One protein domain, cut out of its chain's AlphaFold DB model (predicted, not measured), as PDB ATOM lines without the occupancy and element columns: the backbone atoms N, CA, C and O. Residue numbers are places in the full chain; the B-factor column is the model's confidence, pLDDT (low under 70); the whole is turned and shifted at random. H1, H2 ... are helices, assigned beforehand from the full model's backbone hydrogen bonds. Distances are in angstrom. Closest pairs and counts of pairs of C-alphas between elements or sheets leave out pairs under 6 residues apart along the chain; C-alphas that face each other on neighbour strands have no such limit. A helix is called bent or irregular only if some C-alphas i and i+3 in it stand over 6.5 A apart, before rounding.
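Overview. This is residues 2 to 125 of the 367 residues of an uncharacterized protein of Malassezia vespertilionis (UniProt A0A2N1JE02). The longest helix, H3, is bent; its first arm, H3a, folds back beside H2 to make a helical hairpin, and its second arm, H3b, turns off about perpendicular to H3a, with residues 112 to 125 sticking out. A second long helix, H1, is apart from the hairpin, joined to it by a long link, and its residues 2 to 32 and 34 to 37 stand free. The printed part has 124 residues with three named helices, in the order H1, H2, H3, and no named strand; the class is all helix. The whole is extended, with a radius of gyration of the C-alphas of 21.5 A, and elongated, spanning 70 by 41 by 29 A.

Arrangement. H3, residues 81 to 125, was assigned as one helix by its hydrogen bonds but is bent, with C-alphas 106 and 109 6.9 A apart. Its arms are H3a, residues 81 to 106, and H3b, residues 109 to 125, whose lines are about perpendicular at 74 degrees. H3a is itself irregular, with C-alphas 99 and 102 6.6 A apart. H2, residues 49 to 73, touches H3a, with 20 pairs of C-alphas within 8 A; the closest are those of His 64 and Tyr 86, 6.1 A apart. The two form a hairpin, running opposite ways at a shallow tilt of 26 degrees, centre to centre 9.8 A. H3b is apart from H2. H1, residues 2 to 37, is apart from H2, H3a and H3b. In H1, H2 and H3b every O i to N i+4 pair is within hydrogen-bond range; in H3a, 20 of 22 are.

Along the chain. H3a is 38.7 A long from first to last C-alpha and begins at C-alpha 81 at (54.836, 18.710, 2.286). H3b is 24.2 A long and ends at C-alpha 125 at (17.991, 40.703, 38.635); residues 107 and 108 belong to neither arm. H2, 25 residues, is 36.3 A long. H1, 36 residues, is 52.4 A long and begins at C-alpha 2 at (86.353, 31.249, 30.965).

Size, cuts and confidence. The C-alphas of Ser 2 and Glu 124, the two farthest apart, are 71.3 A apart. Without the stretches that stand free, residues 2 to 32, 34 to 41 and 112 to 125, the body of 71 residues spans 48 by 27 by 14 A. The link from H1 to H2, 11 residues, is long; that from H2 to H3, 7 residues, is short. The printed part has no cut. Its mean pLDDT is 85.0, and residues 2 to 3, 36 to 43, 45 to 46 and 124 to 125 of this predicted model are under 70.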
ATOM      1  N   SER A   2      87.238  32.351  30.532       60.25
ATOM      2  CA  SER A   2      86.353  31.249  30.965       60.25
ATOM      3  C   SER A   2      85.071  31.679  31.698       60.25
ATOM      4  O   SER A   2      84.031  31.057  31.513       60.25
ATOM      5  N   ASN A   3      85.108  32.754  32.495       64.56
ATOM      6  CA  ASN A   3      83.960  33.153  33.328       64.56
ATOM      7  C   ASN A   3      82.761  33.692  32.522       64.56
ATOM      8  O   ASN A   3      81.623  33.538  32.953       64.56
ATOM      9  N   GLY A   4      83.001  34.288  31.347       72.25
ATOM     10  CA  GLY A   4      81.929  34.765  30.462       72.25
ATOM     11  C   GLY A   4      81.140  33.613  29.836       72.25
ATOM     12  O   GLY A   4      79.916  33.602  29.903       72.25
ATOM     13  N   ALA A   5      81.846  32.590  29.342       73.12
ATOM     14  CA  ALA A   5      81.230  31.397  28.761       73.12
ATOM     15  C   ALA A   5      80.407  30.599  29.790       73.12
ATOM     16  O   ALA A   5      79.351  30.061  29.470       73.12
ATOM     17  N   LEU A   6      80.857  30.561  31.049       78.44
ATOM     18  CA  LEU A   6      80.159  29.866  32.133       78.44
ATOM     19  C   LEU A   6      78.871  30.605  32.550       78.44
ATOM     20  O   LEU A   6      77.845  29.969  32.787       78.44
ATOM     21  N   ALA A   7      78.885  31.942  32.554       81.25
ATOM     22  CA  ALA A   7      77.695  32.761  32.799       81.25
ATOM     23  C   ALA A   7      76.670  32.676  31.650       81.25
ATOM     24  O   ALA A   7      75.463  32.635  31.892       81.25
ATOM     25  N   GLU A   8      77.130  32.613  30.399       84.81
ATOM     26  CA  GLU A   8      76.266  32.396  29.233       84.81
ATOM     27  C   GLU A   8      75.626  31.003  29.248       84.81
ATOM     28  O   GLU A   8      74.418  30.883  29.033       84.81
ATOM     29  N   ALA A   9      76.390  29.966  29.605       84.69
ATOM     30  CA  ALA A   9      75.866  28.613  29.776       84.69
ATOM     31  C   ALA A   9      74.794  28.541  30.879       84.69
ATOM     32  O   ALA A   9      73.758  27.909  30.687       84.69
ATOM     33  N   GLN A  10      74.987  29.238  32.005       88.38
ATOM     34  CA  GLN A  10      73.991  29.311  33.083       88.38
ATOM     35  C   GLN A  10      72.709  30.042  32.666       88.38
ATOM     36  O   GLN A  10      71.609  29.623  33.021       88.38
ATOM     37  N   ARG A  11      72.815  31.121  31.883       88.31
ATOM     38  CA  ARG A  11      71.635  31.808  31.330       88.31
ATOM     39  C   ARG A  11      70.868  30.911  30.369       88.31
ATOM     40  O   ARG A  11      69.640  30.890  30.398       88.31
ATOM     41  N   PHE A  12      71.585  30.150  29.546       89.62
ATOM     42  CA  PHE A  12      70.976  29.196  28.630       89.62
ATOM     43  C   PHE A  12      70.241  28.076  29.375       89.62
ATOM     44  O   PHE A  12      69.099  27.776  29.037       89.62
ATOM     45  N   THR A  13      70.833  27.496  30.425       91.56
ATOM     46  CA  THR A  13      70.173  26.438  31.210       91.56
ATOM     47  C   THR A  13      68.959  26.958  31.979       91.56
ATOM     48  O   THR A  13      67.935  26.278  32.024       91.56
ATOM     49  N   GLN A  14      69.017  28.183  32.513       93.12
ATOM     50  CA  GLN A  14      67.857  28.838  33.125       93.12
ATOM     51  C   GLN A  14      66.725  29.039  32.111       93.12
ATOM     52  O   GLN A  14      65.579  28.701  32.404       93.12
ATOM     53  N   LEU A  15      67.045  29.513  30.905       92.06
ATOM     54  CA  LEU A  15      66.066  29.728  29.840       92.06
ATOM     55  C   LEU A  15      65.488  28.400  29.322       92.06
ATOM     56  O   LEU A  15      64.283  28.283  29.128       92.06
ATOM     57  N   ALA A  16      66.308  27.360  29.178       89.56
ATOM     58  CA  ALA A  16      65.835  26.020  28.838       89.56
ATOM     59  C   ALA A  16      64.895  25.456  29.917       89.56
ATOM     60  O   ALA A  16      63.876  24.845  29.596       89.56
ATOM     61  N   SER A  17      65.197  25.699  31.198       93.31
ATOM     62  CA  SER A  17      64.344  25.264  32.309       93.31
ATOM     63  C   SER A  17      63.007  26.012  32.358       93.31
ATOM     64  O   SER A  17      61.982  25.397  32.646       93.31
ATOM     65  N   SER A  18      62.987  27.312  32.035       94.12
ATOM     66  CA  SER A  18      61.743  28.085  31.975       94.12
ATOM     67  C   SER A  18      60.904  27.709  30.757       94.12
ATOM     68  O   SER A  18      59.694  27.558  30.886       94.12
ATOM     69  N   LEU A  19      61.529  27.463  29.601       88.75
ATOM     70  CA  LEU A  19      60.831  26.946  28.423       88.75
ATOM     71  C   LEU A  19      60.204  25.582  28.690       88.75
ATOM     72  O   LEU A  19      59.068  25.359  28.288       88.75
ATOM     73  N   ARG A  20      60.907  24.689  29.391       91.00
ATOM     74  CA  ARG A  20      60.363  23.378  29.748       91.00
ATOM     75  C   ARG A  20      59.113  23.498  30.621       91.00
ATOM     76  O   ARG A  20      58.118  22.861  30.302       91.00
ATOM     77  N   LYS A  21      59.143  24.350  31.650       94.69
ATOM     78  CA  LYS A  21      57.970  24.621  32.497       94.69
ATOM     79  C   LYS A  21      56.807  25.183  31.684       94.69
ATOM     80  O   LYS A  21      55.721  24.634  31.730       94.69
ATOM     81  N   ASN A  22      57.071  26.186  30.845       89.62
ATOM     82  CA  ASN A  22      56.038  26.768  29.991       89.62
ATOM     83  C   ASN A  22      55.422  25.733  29.033       89.62
ATOM     84  O   ASN A  22      54.233  25.794  28.754       89.62
ATOM     85  N   VAL A  23      56.214  24.791  28.507       87.81
ATOM     86  CA  VAL A  23      55.698  23.709  27.652       87.81
ATOM     87  C   VAL A  23      54.862  22.719  28.463       87.81
ATOM     88  O   VAL A  23      53.813  22.307  27.982       87.81
ATOM     89  N   GLU A  24      55.287  22.360  29.675       90.88
ATOM     90  CA  GLU A  24      54.517  21.499  30.582       90.88
ATOM     91  C   GLU A  24      53.170  22.149  30.956       90.88
ATOM     92  O   GLU A  24      52.136  21.488  30.853       90.88
ATOM     93  N   ASP A  25      53.162  23.452  31.257       90.31
ATOM     94  CA  ASP A  25      51.952  24.235  31.541       90.31
ATOM     95  C   ASP A  25      51.021  24.298  30.316       90.31
ATOM     96  O   ASP A  25      49.832  24.002  30.412       90.31
ATOM     97  N   ILE A  26      51.563  24.585  29.125       85.88
ATOM     98  CA  ILE A  26      50.783  24.597  27.876       85.88
ATOM     99  C   ILE A  26      50.210  23.207  27.575       85.88
ATOM    100  O   ILE A  26      49.067  23.093  27.142       85.88
ATOM    101  N   CYS A  27      50.974  22.133  27.790       85.00
ATOM    102  CA  CYS A  27      50.481  20.769  27.611       85.00
ATOM    103  C   CYS A  27      49.348  20.440  28.590       85.00
ATOM    104  O   CYS A  27      48.382  19.787  28.197       85.00
ATOM    105  N   PHE A  28      49.443  20.901  29.838       89.19
ATOM    106  CA  PHE A  28      48.373  20.761  30.820       89.19
ATOM    107  C   PHE A  28      47.104  21.506  30.380       89.19
ATOM    108  O   PHE A  28      46.025  20.913  30.346       89.19
ATOM    109  N   ASP A  29      47.239  22.758  29.945       84.25
ATOM    110  CA  ASP A  29      46.119  23.572  29.464       84.25
ATOM    111  C   ASP A  29      45.465  22.982  28.209       84.25
ATOM    112  O   ASP A  29      44.239  22.950  28.102       84.25
ATOM    113  N   VAL A  30      46.259  22.457  27.271       83.06
ATOM    114  CA  VAL A  30      45.750  21.797  26.059       83.06
ATOM    115  C   VAL A  30      45.005  20.509  26.405       83.06
ATOM    116  O   VAL A  30      43.937  20.271  25.847       83.06
ATOM    117  N   ASN A  31      45.511  19.705  27.344       84.31
ATOM    118  CA  ASN A  31      44.817  18.496  27.794       84.31
ATOM    119  C   ASN A  31      43.491  18.828  28.490       84.31
ATOM    120  O   ASN A  31      42.490  18.160  28.243       84.31
ATOM    121  N   ASN A  32      43.447  19.890  29.297       83.94
ATOM    122  CA  ASN A  32      42.199  20.356  29.902       83.94
ATOM    123  C   ASN A  32      41.202  20.849  28.845       83.94
ATOM    124  O   ASN A  32      40.016  20.534  28.927       83.94
ATOM    125  N   CYS A  33      41.676  21.572  27.826       73.75
ATOM    126  CA  CYS A  33      40.842  21.988  26.699       73.75
ATOM    127  C   CYS A  33      40.314  20.786  25.894       73.75
ATOM    128  O   CYS A  33      39.149  20.793  25.505       73.75
ATOM    129  N   ALA A  34      41.134  19.754  25.675       76.44
ATOM    130  CA  ALA A  34      40.737  18.530  24.972       76.44
ATOM    131  C   ALA A  34      39.683  17.725  25.755       76.44
ATOM    132  O   ALA A  34      38.709  17.237  25.188       76.44
ATOM    133  N   LEU A  35      39.809  17.658  27.082       74.25
ATOM    134  CA  LEU A  35      38.775  17.067  27.937       74.25
ATOM    135  C   LEU A  35      37.464  17.873  27.913       74.25
ATOM    136  O   LEU A  35      36.397  17.303  28.125       74.25
ATOM    137  N   GLY A  36      37.532  19.184  27.665       67.62
ATOM    138  CA  GLY A  36      36.361  20.048  27.487       67.62
ATOM    139  C   GLY A  36      35.679  19.889  26.123       67.62
ATOM    140  O   GLY A  36      34.460  20.008  26.040       67.62
ATOM    141  N   THR A  37      36.426  19.570  25.058       66.19
ATOM    142  CA  THR A  37      35.832  19.279  23.738       66.19
ATOM    143  C   THR A  37      35.034  17.977  23.739       66.19
ATOM    144  O   THR A  37      33.975  17.935  23.127       66.19
ATOM    145  N   ASP A  38      35.486  16.952  24.470       65.88
ATOM    146  CA  ASP A  38      34.777  15.663  24.585       65.88
ATOM    147  C   ASP A  38      33.466  15.763  25.387       65.88
ATOM    148  O   ASP A  38      32.634  14.859  25.354       65.88
ATOM    149  N   ARG A  39      33.285  16.862  26.127       68.81
ATOM    150  CA  ARG A  39      32.080  17.152  26.913       68.81
ATOM    151  C   ARG A  39      31.040  17.970  26.152       68.81
ATOM    152  O   ARG A  39      30.019  18.308  26.736       68.81
ATOM    153  N   ASP A  40      31.294  18.301  24.882       66.56
ATOM    154  CA  ASP A  40      30.448  19.182  24.066       66.56
ATOM    155  C   ASP A  40      30.217  20.582  24.683       66.56
ATOM    156  O   ASP A  40      29.402  21.357  24.186       66.56
ATOM    157  N   ASP A  41      30.994  20.973  25.703       65.38
ATOM    158  CA  ASP A  41      30.845  22.234  26.453       65.38
ATOM    159  C   ASP A  41      31.062  23.490  25.576       65.38
ATOM    160  O   ASP A  41      30.698  24.608  25.948       65.38
ATOM    161  N   LEU A  42      31.676  23.319  24.400       63.59
ATOM    162  CA  LEU A  42      31.942  24.377  23.416       63.59
ATOM    163  C   LEU A  42      30.817  24.541  22.386       63.59
ATOM    164  O   LEU A  42      30.789  25.533  21.649       63.59
ATOM    165  N   LEU A  43      29.881  23.591  22.328       64.50
ATOM    166  CA  LEU A  43      28.671  23.732  21.538       64.50
ATOM    167  C   LEU A  43      27.717  24.622  22.331       64.50
ATOM    168  O   LEU A  43      27.144  24.222  23.337       64.50
ATOM    169  N   PHE A  44      27.548  25.857  21.867       70.00
ATOM    170  CA  PHE A  44      26.509  26.761  22.356       70.00
ATOM    171  C   PHE A  44      25.286  26.646  21.428       70.00
ATOM    172  O   PHE A  44      25.170  27.461  20.505       70.00
ATOM    173  N   PRO A  45      24.389  25.649  21.606       69.00
ATOM    174  CA  PRO A  45      23.253  25.423  20.707       69.00
ATOM    175  C   PRO A  45      22.285  26.612  20.672       69.00
ATOM    176  O   PRO A  45      21.715  26.908  19.625       69.00
ATOM    177  N   ASP A  46      22.177  27.346  21.782       68.50
ATOM    178  CA  ASP A  46      21.305  28.521  21.919       68.50
ATOM    179  C   ASP A  46      21.976  29.835  21.464       68.50
ATOM    180  O   ASP A  46      21.384  30.916  21.518       68.50
ATOM    181  N   GLY A  47      23.242  29.770  21.037       74.19
ATOM    182  CA  GLY A  47      24.050  30.923  20.653       74.19
ATOM    183  C   GLY A  47      23.921  31.323  19.181       74.19
ATOM    184  O   GLY A  47      23.425  30.597  18.324       74.19
ATOM    185  N   ILE A  48      24.445  32.506  18.844       80.69
ATOM    186  CA  ILE A  48      24.582  32.921  17.441       80.69
ATOM    187  C   ILE A  48      25.651  32.042  16.780       80.69
ATOM    188  O   ILE A  48      26.840  32.198  17.061       80.69
ATOM    189  N   SER A  49      25.236  31.192  15.840       81.75
ATOM    190  CA  SER A  49      26.100  30.222  15.145       81.75
ATOM    191  C   SER A  49      27.316  30.829  14.435       81.75
ATOM    192  O   SER A  49      28.346  30.181  14.292       81.75
ATOM    193  N   LEU A  50      27.261  32.096  14.006       86.75
ATOM    194  CA  LEU A  50      28.439  32.751  13.422       86.75
ATOM    195  C   LEU A  50      29.549  32.979  14.461       86.75
ATOM    196  O   LEU A  50      30.730  32.933  14.121       86.75
ATOM    197  N   LEU A  51      29.178  33.280  15.708       86.12
ATOM    198  CA  LEU A  51      30.148  33.580  16.757       86.12
ATOM    199  C   LEU A  51      30.880  32.317  17.208       86.12
ATOM    200  O   LEU A  51      32.088  32.391  17.418       86.12
ATOM    201  N   THR A  52      30.189  31.176  17.279       86.19
ATOM    202  CA  THR A  52      30.812  29.880  17.590       86.19
ATOM    203  C   THR A  52      31.830  29.505  16.513       86.19
ATOM    204  O   THR A  52      33.014  29.374  16.806       86.19
ATOM    205  N   VAL A  53      31.424  29.540  15.239       87.81
ATOM    206  CA  VAL A  53      32.315  29.269  14.097       87.81
ATOM    207  C   VAL A  53      33.533  30.203  14.073       87.81
ATOM    208  O   VAL A  53      34.632  29.795  13.697       87.81
ATOM    209  N   LYS A  54      33.373  31.472  14.473       90.50
ATOM    210  CA  LYS A  54      34.493  32.417  14.556       90.50
ATOM    211  C   LYS A  54      35.498  32.016  15.633       90.50
ATOM    212  O   LYS A  54      36.701  32.120  15.392       90.50
ATOM    213  N   VAL A  55      35.021  31.617  16.810       88.25
ATOM    214  CA  VAL A  55      35.883  31.156  17.905       88.25
ATOM    215  C   VAL A  55      36.641  29.902  17.471       88.25
ATOM    216  O   VAL A  55      37.866  29.883  17.587       88.25
ATOM    217  N   ASP A  56      35.966  28.946  16.834       87.25
ATOM    218  CA  ASP A  56      36.588  27.717  16.324       87.25
ATOM    219  C   ASP A  56      37.633  27.998  15.234       87.25
ATOM    220  O   ASP A  56      38.727  27.424  15.228       87.25
ATOM    221  N   ALA A  57      37.342  28.932  14.324       91.50
ATOM    222  CA  ALA A  57      38.279  29.348  13.283       91.50
ATOM    223  C   ALA A  57      39.513  30.062  13.862       91.50
ATOM    224  O   ALA A  57      40.627  29.863  13.372       91.50
ATOM    225  N   LEU A  58      39.337  30.887  14.901       91.00
ATOM    226  CA  LEU A  58      40.440  31.552  15.601       91.00
ATOM    227  C   LEU A  58      41.297  30.552  16.382       91.00
ATOM    228  O   LEU A  58      42.524  30.637  16.316       91.00
ATOM    229  N   LEU A  59      40.672  29.588  17.058       88.50
ATOM    230  CA  LEU A  59      41.372  28.518  17.765       88.50
ATOM    231  C   LEU A  59      42.193  27.668  16.786       88.50
ATOM    232  O   LEU A  59      43.397  27.493  16.970       88.50
ATOM    233  N   SER A  60      41.576  27.248  15.679       91.25
ATOM    234  CA  SER A  60      42.251  26.512  14.602       91.25
ATOM    235  C   SER A  60      43.424  27.303  14.006       91.25
ATOM    236  O   SER A  60      44.463  26.734  13.667       91.25
ATOM    237  N   TYR A  61      43.297  28.630  13.901       94.50
ATOM    238  CA  TYR A  61      44.368  29.496  13.407       94.50
ATOM    239  C   TYR A  61      45.561  29.534  14.366       94.50
ATOM    240  O   TYR A  61      46.703  29.387  13.927       94.50
ATOM    241  N   ILE A  62      45.312  29.686  15.670       91.06
ATOM    242  CA  ILE A  62      46.361  29.653  16.700       91.06
ATOM    243  C   ILE A  62      47.053  28.284  16.705       91.06
ATOM    244  O   ILE A  62      48.284  28.227  16.731       91.06
ATOM    245  N   GLN A  63      46.291  27.198  16.575       89.62
ATOM    246  CA  GLN A  63      46.832  25.842  16.540       89.62
ATOM    247  C   GLN A  63      47.762  25.614  15.340       89.62
ATOM    248  O   GLN A  63      48.885  25.135  15.494       89.62
ATOM    249  N   HIS A  64      47.350  26.008  14.131       92.00
ATOM    250  CA  HIS A  64      48.210  25.882  12.950       92.00
ATOM    251  C   HIS A  64      49.424  26.821  12.984       92.00
ATOM    252  O   HIS A  64      50.477  26.468  12.453       92.00
ATOM    253  N   MET A  65      49.324  27.975  13.651       90.62
ATOM    254  CA  MET A  65      50.481  28.832  13.918       90.62
ATOM    255  C   MET A  65      51.473  28.161  14.875       90.62
ATOM    256  O   MET A  65      52.674  28.181  14.610       90.62
ATOM    257  N   ALA A  66      50.987  27.534  15.949       89.50
ATOM    258  CA  ALA A  66      51.823  26.784  16.882       89.50
ATOM    259  C   ALA A  66      52.520  25.602  16.188       89.50
ATOM    260  O   ALA A  66      53.727  25.420  16.356       89.50
ATOM    261  N   PHE A  67      51.810  24.864  15.326       88.81
ATOM    262  CA  PHE A  67      52.408  23.795  14.519       88.81
ATOM    263  C   PHE A  67      53.468  24.301  13.544       88.81
ATOM    264  O   PHE A  67      54.501  23.656  13.389       88.81
ATOM    265  N   LEU A  68      53.273  25.470  12.933       89.44
ATOM    266  CA  LEU A  68      54.293  26.080  12.081       89.44
ATOM    267  C   LEU A  68      55.536  26.471  12.894       89.44
ATOM    268  O   LEU A  68      56.660  26.223  12.453       89.44
ATOM    269  N   CYS A  69      55.360  27.036  14.092       87.19
ATOM    270  CA  CYS A  69      56.467  27.327  15.004       87.19
ATOM    271  C   CYS A  69      57.221  26.050  15.405       87.19
ATOM    272  O   CYS A  69      58.445  26.014  15.291       87.19
ATOM    273  N   ALA A  70      56.507  24.988  15.786       86.25
ATOM    274  CA  ALA A  70      57.099  23.695  16.121       86.25
ATOM    275  C   ALA A  70      57.837  23.067  14.924       86.25
ATOM    276  O   ALA A  70      58.957  22.580  15.073       86.25
ATOM    277  N   HIS A  71      57.265  23.148  13.717       87.31
ATOM    278  CA  HIS A  71      57.893  22.673  12.478       87.31
ATOM    279  C   HIS A  71      59.217  23.395  12.214       87.31
ATOM    280  O   HIS A  71      60.235  22.751  11.961       87.31
ATOM    281  N   ARG A  72      59.246  24.723  12.388       85.38
ATOM    282  CA  ARG A  72      60.476  25.521  12.259       85.38
ATOM    283  C   ARG A  72      61.503  25.209  13.345       85.38
ATOM    284  O   ARG A  72      62.691  25.153  13.044       85.38
ATOM    285  N   MET A  73      61.065  24.997  14.586       85.50
ATOM    286  CA  MET A  73      61.952  24.602  15.687       85.50
ATOM    287  C   MET A  73      62.553  23.210  15.474       85.50
ATOM    288  O   MET A  73      63.687  22.973  15.875       85.50
ATOM    289  N   SER A  74      61.839  22.312  14.790       85.00
ATOM    290  CA  SER A  74      62.345  20.984  14.427       85.00
ATOM    291  C   SER A  74      63.384  20.989  13.295       85.00
ATOM    292  O   SER A  74      63.862  19.927  12.906       85.00
ATOM    293  N   GLY A  75      63.738  22.163  12.753       84.25
ATOM    294  CA  GLY A  75      64.748  22.312  11.699       84.25
ATOM    295  C   GLY A  75      64.294  21.850  10.312       84.25
ATOM    296  O   GLY A  75      65.100  21.813   9.386       84.25
ATOM    297  N   LYS A  76      63.012  21.508  10.157       84.31
ATOM    298  CA  LYS A  76      62.423  21.082   8.887       84.31
ATOM    299  C   LYS A  76      62.206  22.274   7.963       84.31
ATOM    300  O   LYS A  76      61.913  23.388   8.412       84.31
ATOM    301  N   SER A  77      62.349  22.040   6.662       83.06
ATOM    302  CA  SER A  77      62.165  23.095   5.674       83.06
ATOM    303  C   SER A  77      60.686  23.445   5.562       83.06
ATOM    304  O   SER A  77      59.799  22.601   5.704       83.06
ATOM    305  N   LEU A  78      60.389  24.710   5.275       77.31
ATOM    306  CA  LEU A  78      59.013  25.125   4.996       77.31
ATOM    307  C   LEU A  78      58.512  24.580   3.647       77.31
ATOM    308  O   LEU A  78      57.307  24.523   3.430       77.31
ATOM    309  N   ALA A  79      59.434  24.180   2.764       81.56
ATOM    310  CA  ALA A  79      59.127  23.564   1.474       81.56
ATOM    311  C   ALA A  79      58.692  22.094   1.592       81.56
ATOM    312  O   ALA A  79      58.217  21.527   0.612       81.56
ATOM    313  N   ASP A  80      58.831  21.488   2.773       86.44
ATOM    314  CA  ASP A  80      58.359  20.128   3.012       86.44
ATOM    315  C   ASP A  80      56.826  20.072   2.878       86.44
ATOM    316  O   ASP A  80      56.116  21.033   3.190       86.44
ATOM    317  N   GLU A  81      56.286  18.923   2.463       84.12
ATOM    318  CA  GLU A  81      54.836  18.710   2.286       84.12
ATOM    319  C   GLU A  81      54.032  19.059   3.557       84.12
ATOM    320  O   GLU A  81      52.936  19.617   3.520       84.12
ATOM    321  N   THR A  82      54.612  18.806   4.729       85.50
ATOM    322  CA  THR A  82      54.006  19.169   6.018       85.50
ATOM    323  C   THR A  82      54.016  20.680   6.267       85.50
ATOM    324  O   THR A  82      53.018  21.235   6.718       85.50
ATOM    325  N   GLY A  83      55.097  21.381   5.920       84.94
ATOM    326  CA  GLY A  83      55.186  22.838   6.051       84.94
ATOM    327  C   GLY A  83      54.212  23.568   5.123       84.94
ATOM    328  O   GLY A  83      53.495  24.474   5.558       84.94
ATOM    329  N   THR A  84      54.136  23.134   3.865       88.75
ATOM    330  CA  THR A  84      53.237  23.708   2.853       88.75
ATOM    331  C   THR A  84      51.765  23.537   3.235       88.75
ATOM    332  O   THR A  84      51.015  24.514   3.211       88.75
ATOM    333  N   THR A  85      51.357  22.359   3.718       91.06
ATOM    334  CA  THR A  85      49.975  22.123   4.181       91.06
ATOM    335  C   THR A  85      49.571  23.005   5.371       91.06
ATOM    336  O   THR A  85      48.439  23.497   5.405       91.06
ATOM    337  N   TYR A  86      50.468  23.270   6.331       90.69
ATOM    338  CA  TYR A  86      50.184  24.206   7.430       90.69
ATOM    339  C   TYR A  86      50.003  25.641   6.932       90.69
ATOM    340  O   TYR A  86      49.063  26.323   7.349       90.69
ATOM    341  N   VAL A  87      50.854  26.092   6.007       92.00
ATOM    342  CA  VAL A  87      50.747  27.430   5.405       92.00
ATOM    343  C   VAL A  87      49.449  27.567   4.610       92.00
ATOM    344  O   VAL A  87      48.730  28.551   4.779       92.00
ATOM    345  N   GLU A  88      49.087  26.571   3.802       94.12
ATOM    346  CA  GLU A  88      47.822  26.572   3.064       94.12
ATOM    347  C   GLU A  88      46.605  26.637   3.991       94.12
ATOM    348  O   GLU A  88      45.668  27.396   3.732       94.12
ATOM    349  N   ARG A  89      46.607  25.866   5.086       94.25
ATOM    350  CA  ARG A  89      45.536  25.902   6.096       94.25
ATOM    351  C   ARG A  89      45.438  27.274   6.762       94.25
ATOM    352  O   ARG A  89      44.331  27.784   6.922       94.25
ATOM    353  N   LEU A  90      46.566  27.913   7.073       94.06
ATOM    354  CA  LEU A  90      46.594  29.277   7.612       94.06
ATOM    355  C   LEU A  90      46.038  30.305   6.623       94.06
ATOM    356  O   LEU A  90      45.254  31.169   7.018       94.06
ATOM    357  N   VAL A  91      46.386  30.197   5.337       95.62
ATOM    358  CA  VAL A  91      45.832  31.062   4.283       95.62
ATOM    359  C   VAL A  91      44.323  30.845   4.148       95.62
ATOM    360  O   VAL A  91      43.570  31.819   4.125       95.62
ATOM    361  N   LYS A  92      43.854  29.591   4.136       95.50
ATOM    362  CA  LYS A  92      42.420  29.254   4.099       95.50
ATOM    363  C   LYS A  92      41.669  29.855   5.290       95.50
ATOM    364  O   LYS A  92      40.664  30.533   5.089       95.50
ATOM    365  N   LEU A  93      42.178  29.688   6.512       94.88
ATOM    366  CA  LEU A  93      41.581  30.277   7.717       94.88
ATOM    367  C   LEU A  93      41.590  31.806   7.682       94.88
ATOM    368  O   LEU A  93      40.610  32.441   8.075       94.88
ATOM    369  N   ARG A  94      42.654  32.419   7.153       95.00
ATOM    370  CA  ARG A  94      42.711  33.872   6.989       95.00
ATOM    371  C   ARG A  94      41.636  34.379   6.030       95.00
ATOM    372  O   ARG A  94      40.958  35.356   6.345       95.00
ATOM    373  N   LEU A  95      41.457  33.699   4.899       95.06
ATOM    374  CA  LEU A  95      40.411  34.017   3.931       95.06
ATOM    375  C   LEU A  95      39.015  33.839   4.538       95.06
ATOM    376  O   LEU A  95      38.169  34.715   4.361       95.06
ATOM    377  N   LEU A  96      38.781  32.769   5.304       94.56
ATOM    378  CA  LEU A  96      37.514  32.559   6.015       94.56
ATOM    379  C   LEU A  96      37.206  33.716   6.972       94.56
ATOM    380  O   LEU A  96      36.126  34.301   6.891       94.56
ATOM    381  N   LEU A  97      38.170  34.131   7.799       92.88
ATOM    382  CA  LEU A  97      38.001  35.269   8.710       92.88
ATOM    383  C   LEU A  97      37.731  36.583   7.963       92.88
ATOM    384  O   LEU A  97      36.959  37.417   8.432       92.88
ATOM    385  N   GLU A  98      38.333  36.794   6.792       93.44
ATOM    386  CA  GLU A  98      38.064  37.975   5.965       93.44
ATOM    387  C   GLU A  98      36.656  37.962   5.366       93.44
ATOM    388  O   GLU A  98      35.997  39.005   5.330       93.44
ATOM    389  N   LYS A  99      36.157  36.788   4.965       92.94
ATOM    390  CA  LYS A  99      34.786  36.614   4.468       92.94
ATOM    391  C   LYS A  99      33.730  36.697   5.573       92.94
ATOM    392  O   LYS A  99      32.613  37.119   5.288       92.94
ATOM    393  N   MET A 100      34.078  36.394   6.824       91.50
ATOM    394  CA  MET A 100      33.177  36.552   7.976       91.50
ATOM    395  C   MET A 100      32.956  38.022   8.377       91.50
ATOM    396  O   MET A 100      31.865  38.378   8.819       91.50
ATOM    397  N   ARG A 101      33.930  38.921   8.157       90.12
ATOM    398  CA  ARG A 101      33.827  40.359   8.506       90.12
ATOM    399  C   ARG A 101      32.555  41.072   8.017       90.12
ATOM    400  O   ARG A 101      31.935  41.772   8.821       90.12
ATOM    401  N   PRO A 102      32.132  40.962   6.742       93.12
ATOM    402  CA  PRO A 102      30.888  41.590   6.294       93.12
ATOM    403  C   PRO A 102      29.643  41.002   6.974       93.12
ATOM    404  O   PRO A 102      28.681  41.730   7.209       93.12
ATOM    405  N   MET A 103      29.650  39.712   7.322       88.69
ATOM    406  CA  MET A 103      28.538  39.085   8.043       88.69
ATOM    407  C   MET A 103      28.461  39.569   9.491       88.69
ATOM    408  O   MET A 103      27.378  39.914   9.960       88.69
ATOM    409  N   GLU A 104      29.601  39.705  10.167       89.06
ATOM    410  CA  GLU A 104      29.670  40.314  11.500       89.06
ATOM    411  C   GLU A 104      29.125  41.742  11.496       89.06
ATOM    412  O   GLU A 104      28.380  42.128  12.393       89.06
ATOM    413  N   ALA A 105      29.439  42.526  10.462       89.69
ATOM    414  CA  ALA A 105      28.920  43.883  10.332       89.69
ATOM    415  C   ALA A 105      27.385  43.915  10.204       89.69
ATOM    416  O   ALA A 105      26.752  44.817  10.751       89.69
ATOM    417  N   ARG A 106      26.784  42.927   9.525       89.75
ATOM    418  CA  ARG A 106      25.322  42.781   9.418       89.75
ATOM    419  C   ARG A 106      24.692  42.341  10.742       89.75
ATOM    420  O   ARG A 106      23.658  42.882  11.127       89.75
ATOM    421  N   LEU A 107      25.324  41.403  11.450       87.62
ATOM    422  CA  LEU A 107      24.819  40.867  12.719       87.62
ATOM    423  C   LEU A 107      25.087  41.775  13.920       87.62
ATOM    424  O   LEU A 107      24.417  41.636  14.938       87.62
ATOM    425  N   LYS A 108      26.006  42.739  13.814       88.94
ATOM    426  CA  LYS A 108      26.384  43.639  14.911       88.94
ATOM    427  C   LYS A 108      25.177  44.274  15.604       88.94
ATOM    428  O   LYS A 108      25.117  44.279  16.826       88.94
ATOM    429  N   ASN A 109      24.189  44.737  14.841       89.50
ATOM    430  CA  ASN A 109      22.988  45.347  15.415       89.50
ATOM    431  C   ASN A 109      22.132  44.337  16.199       89.50
ATOM    432  O   ASN A 109      21.497  44.706  17.181       89.50
ATOM    433  N   GLN A 110      22.086  43.077  15.764       88.88
ATOM    434  CA  GLN A 110      21.368  42.015  16.474       88.88
ATOM    435  C   GLN A 110      22.114  41.626  17.753       88.88
ATOM    436  O   GLN A 110      21.500  41.545  18.811       88.88
ATOM    437  N   VAL A 111      23.443  41.502  17.676       89.62
ATOM    438  CA  VAL A 111      24.312  41.272  18.840       89.62
ATOM    439  C   VAL A 111      24.158  42.401  19.863       89.62
ATOM    440  O   VAL A 111      23.938  42.135  21.037       89.62
ATOM    441  N   GLU A 112      24.199  43.664  19.435       91.25
ATOM    442  CA  GLU A 112      24.024  44.820  20.325       91.25
ATOM    443  C   GLU A 112      22.633  44.859  20.972       91.25
ATOM    444  O   GLU A 112      22.519  45.214  22.146       91.25
ATOM    445  N   LYS A 113      21.578  44.457  20.252       91.75
ATOM    446  CA  LYS A 113      20.227  44.327  20.820       91.75
ATOM    447  C   LYS A 113      20.162  43.241  21.889       91.75
ATOM    448  O   LYS A 113      19.635  43.505  22.964       91.75
ATOM    449  N   LEU A 114      20.717  42.061  21.615       87.44
ATOM    450  CA  LEU A 114      20.740  40.949  22.568       87.44
ATOM    451  C   LEU A 114      21.587  41.280  23.799       87.44
ATOM    452  O   LEU A 114      21.151  41.043  24.918       87.44
ATOM    453  N   LEU A 115      22.741  41.928  23.620       89.19
ATOM    454  CA  LEU A 115      23.557  42.421  24.733       89.19
ATOM    455  C   LEU A 115      22.817  43.473  25.561       89.19
ATOM    456  O   LEU A 115      22.918  43.482  26.784       89.19
ATOM    457  N   ARG A 116      22.056  44.364  24.915       92.38
ATOM    458  CA  ARG A 116      21.245  45.359  25.623       92.38
ATOM    459  C   ARG A 116      20.107  44.709  26.412       92.38
ATOM    460  O   ARG A 116      19.874  45.133  27.537       92.38
ATOM    461  N   ALA A 117      19.452  43.692  25.856       89.62
ATOM    462  CA  ALA A 117      18.420  42.918  26.545       89.62
ATOM    463  C   ALA A 117      18.999  42.124  27.729       89.62
ATOM    464  O   ALA A 117      18.492  42.236  28.838       89.62
ATOM    465  N   ALA A 118      20.120  41.424  27.537       88.25
ATOM    466  CA  ALA A 118      20.803  40.691  28.602       88.25
ATOM    467  C   ALA A 118      21.285  41.617  29.734       88.25
ATOM    468  O   ALA A 118      21.190  41.275  30.909       88.25
ATOM    469  N   ASN A 119      21.775  42.816  29.402       89.25
ATOM    470  CA  ASN A 119      22.168  43.807  30.405       89.25
ATOM    471  C   ASN A 119      20.969  44.430  31.132       89.25
ATOM    472  O   ASN A 119      21.121  44.832  32.282       89.25
ATOM    473  N   ALA A 120      19.802  44.536  30.487       85.94
ATOM    474  CA  ALA A 120      18.568  44.949  31.152       85.94
ATOM    475  C   ALA A 120      18.102  43.869  32.137       85.94
ATOM    476  O   ALA A 120      17.917  44.177  33.307       85.94
ATOM    477  N   GLN A 121      18.085  42.601  31.715       79.62
ATOM    478  CA  GLN A 121      17.768  41.465  32.586       79.62
ATOM    479  C   GLN A 121      18.730  41.356  33.773       79.62
ATOM    480  O   GLN A 121      18.286  41.203  34.899       79.62
ATOM    481  N   LYS A 122      20.045  41.517  33.564       80.06
ATOM    482  CA  LYS A 122      21.021  41.527  34.671       80.06
ATOM    483  C   LYS A 122      20.796  42.663  35.668       80.06
ATOM    484  O   LYS A 122      21.115  42.506  36.842       80.06
ATOM    485  N   ARG A 123      20.297  43.813  35.207       72.12
ATOM    486  CA  ARG A 123      19.952  44.944  36.078       72.12
ATOM    487  C   ARG A 123      18.655  44.682  36.824       72.12
ATOM    488  O   ARG A 123      18.628  44.919  38.015       72.12
ATOM    489  N   GLU A 124      17.642  44.132  36.165       63.84
ATOM    490  CA  GLU A 124      16.398  43.701  36.814       63.84
ATOM    491  C   GLU A 124      16.669  42.626  37.877       63.84
ATOM    492  O   GLU A 124      16.132  42.709  38.976       63.84
ATOM    493  N   THR A 125      17.578  41.680  37.618       59.69
ATOM    494  CA  THR A 125      17.991  40.703  38.635       59.69
ATOM    495  C   THR A 125      18.835  41.330  39.743       59.69
ATOM    496  O   THR A 125      18.655  40.959  40.891       59.69
TER     497      THR A 125